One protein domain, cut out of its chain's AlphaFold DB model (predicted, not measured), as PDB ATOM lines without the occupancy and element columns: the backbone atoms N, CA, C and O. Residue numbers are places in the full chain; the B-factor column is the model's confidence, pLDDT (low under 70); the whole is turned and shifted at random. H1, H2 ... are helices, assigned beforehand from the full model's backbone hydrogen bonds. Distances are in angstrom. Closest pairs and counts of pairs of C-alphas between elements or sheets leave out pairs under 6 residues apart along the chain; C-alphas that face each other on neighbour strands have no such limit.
ATOM      1  N   SER A   8     -44.327  99.767  25.051       53.62
ATOM      2  CA  SER A   8     -45.275 100.321  26.025       53.62
ATOM      3  C   SER A   8     -46.727 100.440  25.529       53.62
ATOM      4  O   SER A   8     -47.631 100.577  26.348       53.62
ATOM      5  N   ARG A   9     -46.967 100.427  24.210       56.53
ATOM      6  CA  ARG A   9     -48.308 100.390  23.592       56.53
ATOM      7  C   ARG A   9     -48.807  98.966  23.325       56.53
ATOM      8  O   ARG A   9     -49.997  98.799  23.091       56.53
ATOM      9  N   LEU A  10     -47.918  97.971  23.352       62.56
ATOM     10  CA  LEU A  10     -48.243  96.558  23.124       62.56
ATOM     11  C   LEU A  10     -48.349  95.763  24.436       62.56
ATOM     12  O   LEU A  10     -49.146  94.836  24.507       62.56
ATOM     13  N   MET A  11     -47.585  96.136  25.470       69.56
ATOM     14  CA  MET A  11     -47.607  95.520  26.803       69.56
ATOM     15  C   MET A  11     -47.392  96.578  27.892       69.56
ATOM     16  O   MET A  11     -46.647  97.546  27.709       69.56
ATOM     17  N   LYS A  12     -48.011  96.390  29.061       80.38
ATOM     18  CA  LYS A  12     -47.755  97.246  30.229       80.38
ATOM     19  C   LYS A  12     -46.331  97.014  30.737       80.38
ATOM     20  O   LYS A  12     -45.815  95.900  30.703       80.38
ATOM     21  N   ALA A  13     -45.708  98.045  31.307       79.94
ATOM     22  CA  ALA A  13     -44.348  97.946  31.854       79.94
ATOM     23  C   ALA A  13     -44.193  96.832  32.916       79.94
ATOM     24  O   ALA A  13     -43.138  96.209  33.024       79.94
ATOM     25  N   SER A  14     -45.253  96.543  33.677       82.56
ATOM     26  CA  SER A  14     -45.291  95.436  34.640       82.56
ATOM     27  C   SER A  14     -45.242  94.058  33.975       82.56
ATOM     28  O   SER A  14     -44.608  93.150  34.505       82.56
ATOM     29  N   GLU A  15     -45.881  93.902  32.819       82.44
ATOM     30  CA  GLU A  15     -45.895  92.658  32.046       82.44
ATOM     31  C   GLU A  15     -44.536  92.419  31.394       82.44
ATOM     32  O   GLU A  15     -44.010  91.315  31.472       82.44
ATOM     33  N   VAL A  16     -43.908  93.478  30.871       81.75
ATOM     34  CA  VAL A  16     -42.528  93.417  30.366       81.75
ATOM     35  C   VAL A  16     -41.573  92.963  31.470       81.75
ATOM     36  O   VAL A  16     -40.750  92.079  31.254       81.75
ATOM     37  N   LYS A  17     -41.707  93.509  32.686       85.00
ATOM     38  CA  LYS A  17     -40.853  93.125  33.817       85.00
ATOM     39  C   LYS A  17     -41.025  91.653  34.210       85.00
ATOM     40  O   LYS A  17     -40.029  91.004  34.519       85.00
ATOM     41  N   LYS A  18     -42.257  91.131  34.193       86.56
ATOM     42  CA  LYS A  18     -42.536  89.709  34.454       86.56
ATOM     43  C   LYS A  18     -41.933  88.816  33.373       86.56
ATOM     44  O   LYS A  18     -41.178  87.912  33.703       86.56
ATOM     45  N   LEU A  19     -42.170  89.146  32.106       83.38
ATOM     46  CA  LEU A  19     -41.635  88.400  30.970       83.38
ATOM     47  C   LEU A  19     -40.100  88.361  30.988       83.38
ATOM     48  O   LEU A  19     -39.495  87.308  30.819       83.38
ATOM     49  N   CYS A  20     -39.448  89.497  31.256       82.62
ATOM     50  CA  CYS A  20     -37.994  89.543  31.395       82.62
ATOM     51  C   CYS A  20     -37.488  88.723  32.589       82.62
ATOM     52  O   CYS A  20     -36.387  88.185  32.514       82.62
ATOM     53  N   ALA A  21     -38.246  88.627  33.686       86.38
ATOM     54  CA  ALA A  21     -37.874  87.789  34.824       86.38
ATOM     55  C   ALA A  21     -37.988  86.293  34.486       86.38
ATOM     56  O   ALA A  21     -37.075  85.535  34.798       86.38
ATOM     57  N   GLU A  22     -39.054  85.885  33.798       84.44
ATOM     58  CA  GLU A  22     -39.255  84.508  33.328       84.44
ATOM     59  C   GLU A  22     -38.154  84.084  32.349       84.44
ATOM     60  O   GLU A  22     -37.507  83.059  32.553       84.44
ATOM     61  N   LEU A  23     -37.844  84.929  31.361       82.44
ATOM     62  CA  LEU A  23     -36.770  84.682  30.390       82.44
ATOM     63  C   LEU A  23     -35.373  84.644  31.023       82.44
ATOM     64  O   LEU A  23     -34.470  84.007  30.489       82.44
ATOM     65  N   ARG A  24     -35.167  85.335  32.147       82.06
ATOM     66  CA  ARG A  24     -33.884  85.325  32.862       82.06
ATOM     67  C   ARG A  24     -33.670  84.039  33.657       82.06
ATOM     68  O   ARG A  24     -32.524  83.658  33.872       82.06
ATOM     69  N   ASN A  25     -34.755  83.399  34.089       85.88
ATOM     70  CA  ASN A  25     -34.709  82.134  34.817       85.88
ATOM     71  C   ASN A  25     -34.493  80.932  33.884       85.88
ATOM     72  O   ASN A  25     -34.002  79.906  34.346       85.88
ATOM     73  N   ASP A  26     -34.815  81.065  32.593       82.56
ATOM     74  CA  ASP A  26     -34.595  80.026  31.585       82.56
ATOM     75  C   ASP A  26     -33.837  80.574  30.354       82.56
ATOM     76  O   ASP A  26     -34.441  81.068  29.394       82.56
ATOM     77  N   PRO A  27     -32.495  80.479  30.344       79.50
ATOM     78  CA  PRO A  27     -31.684  80.953  29.226       79.50
ATOM     79  C   PRO A  27     -31.895  80.147  27.933       79.50
ATOM     80  O   PRO A  27     -31.629  80.674  26.851       79.50
ATOM     81  N   ALA A  28     -32.386  78.903  28.004       87.94
ATOM     82  CA  ALA A  28     -32.685  78.113  26.811       87.94
ATOM     83  C   ALA A  28     -33.921  78.664  26.086       87.94
ATOM     84  O   ALA A  28     -33.929  78.755  24.854       87.94
ATOM     85  N   LEU A  29     -34.924  79.114  26.849       84.38
ATOM     86  CA  LEU A  29     -36.112  79.779  26.317       84.38
ATOM     87  C   LEU A  29     -35.733  81.045  25.538       84.38
ATOM     88  O   LEU A  29     -36.204  81.238  24.418       84.38
ATOM     89  N   LEU A  30     -34.837  81.871  26.089       81.50
ATOM     90  CA  LEU A  30     -34.344  83.087  25.433       81.50
ATOM     91  C   LEU A  30     -33.691  82.776  24.075       81.50
ATOM     92  O   LEU A  30     -33.958  83.451  23.080       81.50
ATOM     93  N   LEU A  31     -32.863  81.732  24.034       85.44
ATOM     94  CA  LEU A  31     -32.087  81.343  22.858       85.44
ATOM     95  C   LEU A  31     -32.986  80.777  21.745       85.44
ATOM     96  O   LEU A  31     -32.825  81.124  20.573       85.44
ATOM     97  N   ALA A  32     -33.991  79.976  22.108       87.50
ATOM     98  CA  ALA A  32     -35.012  79.492  21.178       87.50
ATOM     99  C   ALA A  32     -35.847  80.644  20.588       87.50
ATOM    100  O   ALA A  32     -36.146  80.665  19.388       87.50
ATOM    101  N   LEU A  33     -36.188  81.630  21.421       86.38
ATOM    102  CA  LEU A  33     -36.944  82.814  21.015       86.38
ATOM    103  C   LEU A  33     -36.132  83.679  20.042       86.38
ATOM    104  O   LEU A  33     -36.657  84.104  19.012       86.38
ATOM    105  N   GLU A  34     -34.837  83.870  20.310       84.69
ATOM    106  CA  GLU A  34     -33.922  84.582  19.415       84.69
ATOM    107  C   GLU A  34     -33.791  83.880  18.055       84.69
ATOM    108  O   GLU A  34     -33.877  84.531  17.009       84.69
ATOM    109  N   LEU A  35     -33.623  82.553  18.050       91.31
ATOM    110  CA  LEU A  35     -33.515  81.767  16.820       91.31
ATOM    111  C   LEU A  35     -34.778  81.906  15.955       91.31
ATOM    112  O   LEU A  35     -34.691  82.161  14.751       91.31
ATOM    113  N   THR A  36     -35.949  81.803  16.584       89.62
ATOM    114  CA  THR A  36     -37.253  81.923  15.919       89.62
ATOM    115  C   THR A  36     -37.450  83.328  15.349       89.62
ATOM    116  O   THR A  36     -37.828  83.491  14.188       89.62
ATOM    117  N   ALA A  37     -37.128  84.361  16.133       88.31
ATOM    118  CA  ALA A  37     -37.219  85.749  15.695       88.31
ATOM    119  C   ALA A  37     -36.290  86.037  14.503       88.31
ATOM    120  O   ALA A  37     -36.706  86.695  13.547       88.31
ATOM    121  N   LYS A  38     -35.060  85.503  14.516       87.31
ATOM    122  CA  LYS A  38     -34.126  85.602  13.383       87.31
ATOM    123  C   LYS A  38     -34.686  84.925  12.136       87.31
ATOM    124  O   LYS A  38     -34.665  85.536  11.071       87.31
ATOM    125  N   GLN A  39     -35.211  83.705  12.253       90.31
ATOM    126  CA  GLN A  39     -35.808  82.992  11.119       90.31
ATOM    127  C   GLN A  39     -36.968  83.776  10.495       90.31
ATOM    128  O   GLN A  39     -36.998  83.963   9.279       90.31
ATOM    129  N   GLU A  40     -37.892  84.283  11.310       87.25
ATOM    130  CA  GLU A  40     -39.019  85.091  10.830       87.25
ATOM    131  C   GLU A  40     -38.560  86.403  10.188       87.25
ATOM    132  O   GLU A  40     -39.076  86.806   9.143       87.25
ATOM    133  N   TRP A  41     -37.551  87.057  10.763       84.94
ATOM    134  CA  TRP A  41     -36.966  88.256  10.174       84.94
ATOM    135  C   TRP A  41     -36.333  87.973   8.810       84.94
ATOM    136  O   TRP A  41     -36.591  88.715   7.863       84.94
ATOM    137  N   TYR A  42     -35.573  86.881   8.677       87.31
ATOM    138  CA  TYR A  42     -35.001  86.457   7.397       87.31
ATOM    139  C   TYR A  42     -36.083  86.160   6.356       87.31
ATOM    140  O   TYR A  42     -35.987  86.657   5.235       87.31
ATOM    141  N   LYS A  43     -37.144  85.428   6.721       87.06
ATOM    142  CA  LYS A  43     -38.284  85.170   5.824       87.06
ATOM    143  C   LYS A  43     -38.916  86.471   5.334       87.06
ATOM    144  O   LYS A  43     -39.130  86.636   4.138       87.06
ATOM    145  N   ARG A  44     -39.168  87.422   6.241       85.69
ATOM    146  CA  ARG A  44     -39.742  88.735   5.898       85.69
ATOM    147  C   ARG A  44     -38.804  89.560   5.025       85.69
ATOM    148  O   ARG A  44     -39.263  90.154   4.060       85.69
ATOM    149  N   LYS A  45     -37.500  89.561   5.320       79.69
ATOM    150  CA  LYS A  45     -36.459  90.197   4.496       79.69
ATOM    151  C   LYS A  45     -36.469  89.650   3.071       79.69
ATOM    152  O   LYS A  45     -36.506  90.444   2.137       79.69
ATOM    153  N   MET A  46     -36.487  88.326   2.916       75.69
ATOM    154  CA  MET A  46     -36.544  87.659   1.611       75.69
ATOM    155  C   MET A  46     -37.860  87.940   0.875       75.69
ATOM    156  O   MET A  46     -37.832  88.232  -0.313       75.69
ATOM    157  N   ALA A  47     -38.998  87.943   1.574       73.75
ATOM    158  CA  ALA A  47     -40.299  88.284   0.990       73.75
ATOM    159  C   ALA A  47     -40.422  89.771   0.603       73.75
ATOM    160  O   ALA A  47     -41.171  90.116  -0.304       73.75
ATOM    161  N   SER A  48     -39.699  90.656   1.296       64.12
ATOM    162  CA  SER A  48     -39.683  92.100   1.035       64.12
ATOM    163  C   SER A  48     -38.664  92.534  -0.018       64.12
ATOM    164  O   SER A  48     -38.648  93.710  -0.372       64.12
ATOM    165  N   ALA A  49     -37.796  91.632  -0.490       60.19
ATOM    166  CA  ALA A  49     -36.880  91.931  -1.580       60.19
ATOM    167  C   ALA A  49     -37.695  91.996  -2.885       60.19
ATOM    168  O   ALA A  49     -38.184  90.960  -3.342       60.19
TER     169      ALA A  49
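AT A GLANCE: This is residues 8 to 49 of the 56 residues of an uncharacterized protein of Anoxybacillus mongoliensis (UniProt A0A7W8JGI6). Two helices meet near their ends and make a flat V: after a short first tail, residues 8 to 12, H1 runs to the corner, and the longer H2 runs away from it, with residues 34 to 47 of H2 sticking out as a free arm. The printed part has 42 residues, with two named helices in the order H1, H2 and no named strand, and its class is all helix. It is only just loose, close to extended, with a radius of gyration of the C-alphas of 13.5 A and spans of 37 by 27 by 6 A.

HOW THE PARTS SIT: H1, residues 13 to 25, and H2, residues 27 to 47, are joined by a tight link of one residue, Asp 26. They only just touch, and only at the corner by their link, with 3 pairs of C-alphas within 8 A. H1 takes part with residues 23 to 24 alone and H2 with residues 29 to 30 alone; the closest C-alphas, of Leu 23 and Leu 30, are 5.7 A apart. Their lines stand at a steep tilt of 66 degrees, opposite ways. In H1 and H2 every O i to N i+4 pair is within hydrogen-bond range.

IN THESE COORDINATES: H1 begins at C-alpha 13 (-44.348, 97.946, 31.854) and is 18.8 A long from first to last C-alpha. H2, 30.4 A long, ends at C-alpha 47 (-40.299, 88.284, 0.990).

THE WHOLE: The two C-alphas farthest apart, of Asn 25 and Ala 49, are 37.8 A apart. Residues 34 to 49, of which 34 to 47 belong to H2, stand free. The printed part has no cut. Its mean pLDDT is 81.0, with residues 8 to 11 and 48 to 49 under 70.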